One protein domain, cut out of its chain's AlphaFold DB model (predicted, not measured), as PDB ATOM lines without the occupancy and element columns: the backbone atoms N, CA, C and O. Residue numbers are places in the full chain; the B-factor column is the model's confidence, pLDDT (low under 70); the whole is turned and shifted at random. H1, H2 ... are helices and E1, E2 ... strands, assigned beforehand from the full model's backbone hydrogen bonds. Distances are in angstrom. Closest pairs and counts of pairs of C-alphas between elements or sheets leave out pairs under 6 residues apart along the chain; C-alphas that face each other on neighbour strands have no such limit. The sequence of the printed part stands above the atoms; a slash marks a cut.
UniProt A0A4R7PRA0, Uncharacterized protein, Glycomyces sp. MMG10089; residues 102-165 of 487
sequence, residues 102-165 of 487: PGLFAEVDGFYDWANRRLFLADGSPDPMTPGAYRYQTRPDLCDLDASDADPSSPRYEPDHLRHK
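AT A GLANCE: This is residues 102 to 165 of the 487 residues of an uncharacterized protein of Glycomyces sp. MMG10089 (UniProt A0A4R7PRA0). The printed part has little regular structure: a small three-stranded sheet makes one end, the short helix H1 sits at its edge beyond E3, and a long looping stretch with no named element, residues 137 to 165, leads to the other end. The 64 residues hold E1, E2, E3 and H1 in that order, a mixed class with 14 residues in named elements. It is only just compact, close to loose, with a radius of gyration of the C-alphas of 12.4 A and spans of 38 by 25 by 20 A.

IN THESE COORDINATES: E1, residues 105 to 107, begins at C-alpha 105 (195.378, 145.890, 181.713) and is 6.7 A long. E2, residues 110 to 112, is 6.6 A; E3, residues 118 to 121, 7.2 A. H1, residues 133 to 136, is 5.4 A and ends at C-alpha 136 (203.863, 150.373, 190.543).

HOW THE PARTS SIT: E1, E2 and E3 form a meander, each strand the antiparallel neighbour of the one before. Hairpin E1 and E2 has N 107 and O 110 within hydrogen-bond range at 2.8 A; hairpin E2 and E3 has N 111 and O 120 at 2.8 A. H1 only grazes the sheet; its closest C-alphas with E3, Leu 119 and Ala 133, are 4.8 A apart. H1 is too short for an O i to N i+4 pair; its one O i to N i+3 pair is within range.

THE WHOLE: The C-alphas farthest apart, Val 108 and Lys 165, are 38.7 A apart. The printed part has no cut. The link from E3 to H1 is long. Residues 134 to 143 have pLDDT under 70.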
ATOM      1  N   PRO A 102     199.215 152.425 178.364       72.94
ATOM      2  CA  PRO A 102     197.766 152.271 178.526       72.94
ATOM      3  C   PRO A 102     197.318 152.059 179.984       72.94
ATOM      4  O   PRO A 102     196.133 151.846 180.232       72.94
ATOM      5  N   GLY A 103     198.239 152.126 180.948       83.06
ATOM      6  CA  GLY A 103     198.003 151.725 182.324       83.06
ATOM      7  C   GLY A 103     198.072 150.210 182.470       83.06
ATOM      8  O   GLY A 103     198.605 149.504 181.613       83.06
ATOM      9  N   LEU A 104     197.552 149.722 183.594       88.00
ATOM     10  CA  LEU A 104     197.447 148.291 183.846       88.00
ATOM     11  C   LEU A 104     196.272 147.727 183.051       88.00
ATOM     12  O   LEU A 104     195.167 148.263 183.143       88.00
ATOM     13  N   PHE A 105     196.481 146.641 182.311       91.56
ATOM     14  CA  PHE A 105     195.378 145.890 181.713       91.56
ATOM     15  C   PHE A 105     195.103 144.621 182.517       91.56
ATOM     16  O   PHE A 105     196.008 144.025 183.099       91.56
ATOM     17  N   ALA A 106     193.828 144.252 182.601       94.38
ATOM     18  CA  ALA A 106     193.374 143.089 183.350       94.38
ATOM     19  C   ALA A 106     193.321 141.857 182.438       94.38
ATOM     20  O   ALA A 106     192.711 141.910 181.367       94.38
ATOM     21  N   GLU A 107     193.905 140.753 182.889       96.25
ATOM     22  CA  GLU A 107     193.719 139.417 182.323       96.25
ATOM     23  C   GLU A 107     193.101 138.476 183.371       96.25
ATOM     24  O   GLU A 107     192.810 138.873 184.500       96.25
ATOM     25  N   VAL A 108     192.858 137.219 182.988       95.81
ATOM     26  CA  VAL A 108     192.141 136.226 183.813       95.81
ATOM     27  C   VAL A 108     192.840 135.961 185.151       95.81
ATOM     28  O   VAL A 108     192.177 135.642 186.134       95.81
ATOM     29  N   ASP A 109     194.162 136.091 185.200       95.62
ATOM     30  CA  ASP A 109     194.979 135.750 186.362       95.62
ATOM     31  C   ASP A 109     195.599 136.966 187.073       95.62
ATOM     32  O   ASP A 109     196.292 136.787 188.079       95.62
ATOM     33  N   GLY A 110     195.339 138.198 186.614       96.69
ATOM     34  CA  GLY A 110     195.876 139.391 187.264       96.69
ATOM     35  C   GLY A 110     195.882 140.670 186.433       96.69
ATOM     36  O   GLY A 110     195.188 140.805 185.429       96.69
ATOM     37  N   PHE A 111     196.688 141.630 186.879       94.75
ATOM     38  CA  PHE A 111     196.889 142.926 186.237       94.75
ATOM     39  C   PHE A 111     198.322 143.047 185.730       94.75
ATOM     40  O   PHE A 111     199.278 142.790 186.467       94.75
ATOM     41  N   TYR A 112     198.462 143.480 184.484       94.31
ATOM     42  CA  TYR A 112     199.712 143.479 183.737       94.31
ATOM     43  C   TYR A 112     200.138 144.897 183.370       94.31
ATOM     44  O   TYR A 112     199.297 145.749 183.086       94.31
ATOM     45  N   ASP A 113     201.447 145.158 183.373       91.44
ATOM     46  CA  ASP A 113     201.998 146.383 182.792       91.44
ATOM     47  C   ASP A 113     202.050 146.319 181.260       91.44
ATOM     48  O   ASP A 113     201.885 145.269 180.645       91.44
ATOM     49  N   TRP A 114     202.347 147.452 180.625       89.00
ATOM     50  CA  TRP A 114     202.509 147.557 179.171       89.00
ATOM     51  C   TRP A 114     203.596 146.631 178.586       89.00
ATOM     52  O   TRP A 114     203.613 146.409 177.377       89.00
ATOM     53  N   ALA A 115     204.490 146.085 179.419       87.56
ATOM     54  CA  ALA A 115     205.517 145.117 179.039       87.56
ATOM     55  C   ALA A 115     205.061 143.656 179.228       87.56
ATOM     56  O   ALA A 115     205.877 142.738 179.124       87.56
ATOM     57  N   ASN A 116     203.767 143.435 179.481       91.75
ATOM     58  CA  ASN A 116     203.152 142.130 179.701       91.75
ATOM     59  C   ASN A 116     203.728 141.378 180.913       91.75
ATOM     60  O   ASN A 116     203.787 140.148 180.924       91.75
ATOM     61  N   ARG A 117     204.170 142.113 181.941       91.12
ATOM     62  CA  ARG A 117     204.569 141.546 183.232       91.12
ATOM     63  C   ARG A 117     203.406 141.662 184.200       91.12
ATOM     64  O   ARG A 117     202.868 142.753 184.390       91.12
ATOM     65  N   ARG A 118     203.047 140.552 184.838       94.25
ATOM     66  CA  ARG A 118     202.001 140.535 185.859       94.25
ATOM     67  C   ARG A 118     202.512 141.266 187.097       94.25
ATOM     68  O   ARG A 118     203.502 140.862 187.703       94.25
ATOM     69  N   LEU A 119     201.883 142.389 187.421       93.38
ATOM     70  CA  LEU A 119     202.213 143.194 188.595       93.38
ATOM     71  C   LEU A 119     201.325 142.831 189.783       93.38
ATOM     72  O   LEU A 119     201.793 142.825 190.915       93.38
ATOM     73  N   PHE A 120     200.065 142.481 189.542       93.94
ATOM     74  CA  PHE A 120     199.144 142.087 190.605       93.94
ATOM     75  C   PHE A 120     198.425 140.800 190.219       93.94
ATOM     76  O   PHE A 120     198.144 140.581 189.043       93.94
ATOM     77  N   LEU A 121     198.129 139.954 191.199       94.38
ATOM     78  CA  LEU A 121     197.248 138.802 191.051       94.38
ATOM     79  C   LEU A 121     195.790 139.271 190.897       94.38
ATOM     80  O   LEU A 121     195.465 140.442 191.105       94.38
ATOM     81  N   ALA A 122     194.894 138.358 190.518       94.19
ATOM     82  CA  ALA A 122     193.473 138.668 190.326       94.19
ATOM     83  C   ALA A 122     192.775 139.206 191.595       94.19
ATOM     84  O   ALA A 122     191.780 139.922 191.492       94.19
ATOM     85  N   ASP A 123     193.309 138.904 192.784       92.94
ATOM     86  CA  ASP A 123     192.837 139.424 194.075       92.94
ATOM     87  C   ASP A 123     193.362 140.840 194.403       92.94
ATOM     88  O   ASP A 123     192.991 141.420 195.422       92.94
ATOM     89  N   GLY A 124     194.206 141.411 193.536       89.38
ATOM     90  CA  GLY A 124     194.843 142.714 193.718       89.38
ATOM     91  C   GLY A 124     196.108 142.685 194.578       89.38
ATOM     92  O   GLY A 124     196.736 143.732 194.751       89.38
ATOM     93  N   SER A 125     196.515 141.521 195.096       89.31
ATOM     94  CA  SER A 125     197.790 141.385 195.797       89.31
ATOM     95  C   SER A 125     198.962 141.473 194.806       89.31
ATOM     96  O   SER A 125     198.824 141.077 193.647       89.31
ATOM     97  N   PRO A 126     200.121 142.027 195.193       89.25
ATOM     98  CA  PRO A 126     201.251 142.167 194.278       89.25
ATOM     99  C   PRO A 126     201.835 140.799 193.911       89.25
ATOM    100  O   PRO A 126     201.988 139.934 194.773       89.25
ATOM    101  N   ASP A 127     202.187 140.601 192.642       91.75
ATOM    102  CA  ASP A 127     202.706 139.320 192.168       91.75
ATOM    103  C   ASP A 127     204.068 139.012 192.828       91.75
ATOM    104  O   ASP A 127     205.039 139.746 192.599       91.75
ATOM    105  N   PRO A 128     204.192 137.924 193.618       85.56
ATOM    106  CA  PRO A 128     205.458 137.552 194.247       85.56
ATOM    107  C   PRO A 128     206.558 137.220 193.228       85.56
ATOM    108  O   PRO A 128     207.740 137.276 193.571       85.56
ATOM    109  N   MET A 129     206.196 136.903 191.979       88.38
ATOM    110  CA  MET A 129     207.142 136.589 190.907       88.38
ATOM    111  C   MET A 129     207.702 137.828 190.199       88.38
ATOM    112  O   MET A 129     208.689 137.705 189.470       88.38
ATOM    113  N   THR A 130     207.136 139.016 190.436       86.81
ATOM    114  CA  THR A 130     207.581 140.269 189.811       86.81
ATOM    115  C   THR A 130     208.124 141.226 190.877       86.81
ATOM    116  O   THR A 130     207.420 142.129 191.341       86.81
ATOM    117  N   PRO A 131     209.391 141.061 191.305       75.69
ATOM    118  CA  PRO A 131     209.989 141.919 192.320       75.69
ATOM    119  C   PRO A 131     209.965 143.383 191.868       75.69
ATOM    120  O   PRO A 131     210.448 143.734 190.793       75.69
ATOM    121  N   GLY A 132     209.384 144.241 192.708       73.81
ATOM    122  CA  GLY A 132     209.148 145.652 192.399       73.81
ATOM    123  C   GLY A 132     207.730 145.975 191.927       73.81
ATOM    124  O   GLY A 132     207.428 147.154 191.782       73.81
ATOM    125  N   ALA A 133     206.838 144.992 191.764       71.81
ATOM    126  CA  ALA A 133     205.430 145.249 191.456       71.81
ATOM    127  C   ALA A 133     204.730 146.151 192.489       71.81
ATOM    128  O   ALA A 133     203.951 147.029 192.124       71.81
ATOM    129  N   TYR A 134     205.126 146.032 193.759       67.06
ATOM    130  CA  TYR A 134     204.735 146.909 194.867       67.06
ATOM    131  C   TYR A 134     205.005 148.403 194.593       67.06
ATOM    132  O   TYR A 134     204.268 149.258 195.066       67.06
ATOM    133  N   ARG A 135     206.022 148.734 193.779       66.38
ATOM    134  CA  ARG A 135     206.383 150.123 193.437       66.38
ATOM    135  C   ARG A 135     205.478 150.746 192.377       66.38
ATOM    136  O   ARG A 135     205.454 151.964 192.243       66.38
ATOM    137  N   TYR A 136     204.759 149.925 191.612       60.59
ATOM    138  CA  TYR A 136     203.863 150.373 190.543       60.59
ATOM    139  C   TYR A 136     202.423 150.555 191.019       60.59
ATOM    140  O   TYR A 136     201.506 150.591 190.197       60.59
ATOM    141  N   GLN A 137     202.200 150.695 192.327       58.34
ATOM    142  CA  GLN A 137     200.920 151.168 192.826       58.34
ATOM    143  C   GLN A 137     200.701 152.596 192.313       58.34
ATOM    144  O   GLN A 137     201.115 153.589 192.896       58.34
ATOM    145  N   THR A 138     199.996 152.698 191.189       52.44
ATOM    146  CA  THR A 138     199.497 153.934 190.569       52.44
ATOM    147  C   THR A 138     198.463 154.660 191.439       52.44
ATOM    148  O   THR A 138     197.834 155.620 190.998       52.44
ATOM    149  N   ARG A 139     198.283 154.222 192.690       55.34
ATOM    150  CA  ARG A 139     197.475 154.867 193.718       55.34
ATOM    151  C   ARG A 139     198.404 155.195 194.891       55.34
ATOM    152  O   ARG A 139     198.740 154.284 195.645       55.34
ATOM    153  N   PRO A 140     198.805 156.467 195.048       55.69
ATOM    154  CA  PRO A 140     199.620 156.925 196.176       55.69
ATOM    155  C   PRO A 140     199.033 156.537 197.539       55.69
ATOM    156  O   PRO A 140     199.784 156.314 198.477       55.69
ATOM    157  N   ASP A 141     197.708 156.375 197.611       59.38
ATOM    158  CA  ASP A 141     196.959 155.993 198.814       59.38
ATOM    159  C   ASP A 141     197.199 154.546 199.298       59.38
ATOM    160  O   ASP A 141     196.780 154.205 200.400       59.38
ATOM    161  N   LEU A 142     197.804 153.674 198.477       55.38
ATOM    162  CA  LEU A 142     198.119 152.281 198.845       55.38
ATOM    163  C   LEU A 142     199.578 152.084 199.280       55.38
ATOM    164  O   LEU A 142     199.890 151.064 199.895       55.38
ATOM    165  N   CYS A 143     200.451 153.059 198.999       64.75
ATOM    166  CA  CYS A 143     201.793 153.097 199.563       64.75
ATOM    167  C   CYS A 143     201.671 153.507 201.029       64.75
ATOM    168  O   CYS A 143     201.546 154.695 201.335       64.75
ATOM    169  N   ASP A 144     201.710 152.534 201.933       72.38
ATOM    170  CA  ASP A 144     201.779 152.809 203.361       72.38
ATOM    171  C   ASP A 144     203.138 153.459 203.677       72.38
ATOM    172  O   ASP A 144     204.185 152.809 203.713       72.38
ATOM    173  N   LEU A 145     203.134 154.786 203.828       76.75
ATOM    174  CA  LEU A 145     204.326 155.568 204.162       76.75
ATOM    175  C   LEU A 145     204.827 155.284 205.583       76.75
ATOM    176  O   LEU A 145     205.992 155.577 205.870       76.75
ATOM    177  N   ASP A 146     203.966 154.720 206.433       84.38
ATOM    178  CA  ASP A 146     204.278 154.338 207.805       84.38
ATOM    179  C   ASP A 146     204.759 152.877 207.897       84.38
ATOM    180  O   ASP A 146     205.287 152.465 208.936       84.38
ATOM    181  N   ALA A 147     204.660 152.099 206.811       79.81
ATOM    182  CA  ALA A 147     205.213 150.753 206.749       79.81
ATOM    183  C   ALA A 147     206.742 150.782 206.904       79.81
ATOM    184  O   ALA A 147     207.461 151.552 206.255       79.81
ATOM    185  N   SER A 148     207.243 149.899 207.772       86.88
ATOM    186  CA  SER A 148     208.675 149.716 208.032       86.88
ATOM    187  C   SER A 148     209.448 149.524 206.729       86.88
ATOM    188  O   SER A 148     208.978 148.833 205.833       86.88
ATOM    189  N   ASP A 149     210.680 150.034 206.641       81.06
ATOM    190  CA  ASP A 149     211.521 149.860 205.449       81.06
ATOM    191  C   ASP A 149     211.711 148.375 205.079       81.06
ATOM    192  O   ASP A 149     212.031 148.068 203.932       81.06
ATOM    193  N   ALA A 150     211.562 147.453 206.048       80.62
ATOM    194  CA  ALA A 150     211.607 145.994 205.873       80.62
ATOM    195  C   ALA A 150     210.346 145.364 205.277       80.62
ATOM    196  O   ALA A 150     210.397 144.202 204.876       80.62
ATOM    197  N   ASP A 151     209.251 146.107 205.204       81.88
ATOM    198  CA  ASP A 151     208.002 145.660 204.615       81.88
ATOM    199  C   ASP A 151     208.032 145.891 203.095       81.88
ATOM    200  O   ASP A 151     208.305 147.014 202.670       81.88
ATOM    201  N   PRO A 152     207.742 144.881 202.254       76.50
ATOM    202  CA  PRO A 152     207.669 145.045 200.802       76.50
ATOM    203  C   PRO A 152     206.642 146.078 200.316       76.50
ATOM    204  O   PRO A 152     206.754 146.532 199.177       76.50
ATOM    205  N   SER A 153     205.671 146.464 201.150       74.19
ATOM    206  CA  SER A 153     204.722 147.547 200.864       74.19
ATOM    207  C   SER A 153     205.306 148.951 201.057       74.19
ATOM    208  O   SER A 153     204.787 149.909 200.483       74.19
ATOM    209  N   SER A 154     206.410 149.088 201.799       81.75
ATOM    210  CA  SER A 154     207.061 150.379 201.991       81.75
ATOM    211  C   SER A 154     207.662 150.862 200.668       81.75
ATOM    212  O   SER A 154     208.413 150.128 200.014       81.75
ATOM    213  N   PRO A 155     207.450 152.128 200.265       74.88
ATOM    214  CA  PRO A 155     208.115 152.680 199.084       74.88
ATOM    215  C   PRO A 155     209.642 152.742 199.251       74.88
ATOM    216  O   PRO A 155     210.372 152.872 198.265       74.88
ATOM    217  N   ARG A 156     210.132 152.626 200.492       80.12
ATOM    218  CA  ARG A 156     211.555 152.545 200.841       80.12
ATOM    219  C   ARG A 156     212.089 151.114 200.840       80.12
ATOM    220  O   ARG A 156     213.279 150.920 201.075       80.12
ATOM    221  N   TYR A 157     211.257 150.117 200.541       82.31
ATOM    222  CA  TYR A 157     211.691 148.731 200.496       82.31
ATOM    223  C   TYR A 157     212.735 148.508 199.401       82.31
ATOM    224  O   TYR A 157     212.496 148.648 198.189       82.31
ATOM    225  N   GLU A 158     213.918 148.119 199.858       79.06
ATOM    226  CA  GLU A 158     214.973 147.537 199.046       79.06
ATOM    227  C   GLU A 158     214.911 146.007 199.197       79.06
ATOM    228  O   GLU A 158     214.865 145.517 200.326       79.06
ATOM    229  N   PRO A 159     214.893 145.231 198.099       76.31
ATOM    230  CA  PRO A 159     214.940 143.768 198.150       76.31
ATOM    231  C   PRO A 159     216.136 143.236 198.953       76.31
ATOM    232  O   PRO A 159     217.203 143.840 198.928       76.31
ATOM    233  N   ASP A 160     216.014 142.061 199.585       72.75
ATOM    234  CA  ASP A 160     217.069 141.502 200.461       72.75
ATOM    235  C   ASP A 160     218.430 141.288 199.768       72.75
ATOM    236  O   ASP A 160     219.474 141.343 200.407       72.75
ATOM    237  N   HIS A 161     218.437 141.094 198.446       71.31
ATOM    238  CA  HIS A 161     219.667 140.987 197.648       71.31
ATOM    239  C   HIS A 161     220.300 142.347 197.290       71.31
ATOM    240  O   HIS A 161     221.381 142.381 196.709       71.31
ATOM    241  N   LEU A 162     219.616 143.454 197.589       73.94
ATOM    242  CA  LEU A 162     220.087 144.835 197.430       73.94
ATOM    243  C   LEU A 162     220.307 145.536 198.775       73.94
ATOM    244  O   LEU A 162     221.014 146.536 198.818       73.94
ATOM    245  N   ARG A 163     219.730 145.013 199.861       78.06
ATOM    246  CA  ARG A 163     219.954 145.512 201.215       78.06
ATOM    247  C   ARG A 163     221.377 145.220 201.653       78.06
ATOM    248  O   ARG A 163     221.789 144.063 201.707       78.06
ATOM    249  N   HIS A 164     222.081 146.267 202.062       73.69
ATOM    250  CA  HIS A 164     223.304 146.107 202.832       73.69
ATOM    251  C   HIS A 164     222.972 145.425 204.155       73.69
ATOM    252  O   HIS A 164     222.216 145.956 204.976       73.69
ATOM    253  N   LYS A 165     223.512 144.225 204.360       74.81
ATOM    254  CA  LYS A 165     223.318 143.498 205.612       74.81
ATOM    255  C   LYS A 165     224.202 144.136 206.684       74.81
ATOM    256  O   LYS A 165     225.306 144.577 206.372       74.81
TER     257      LYS A 165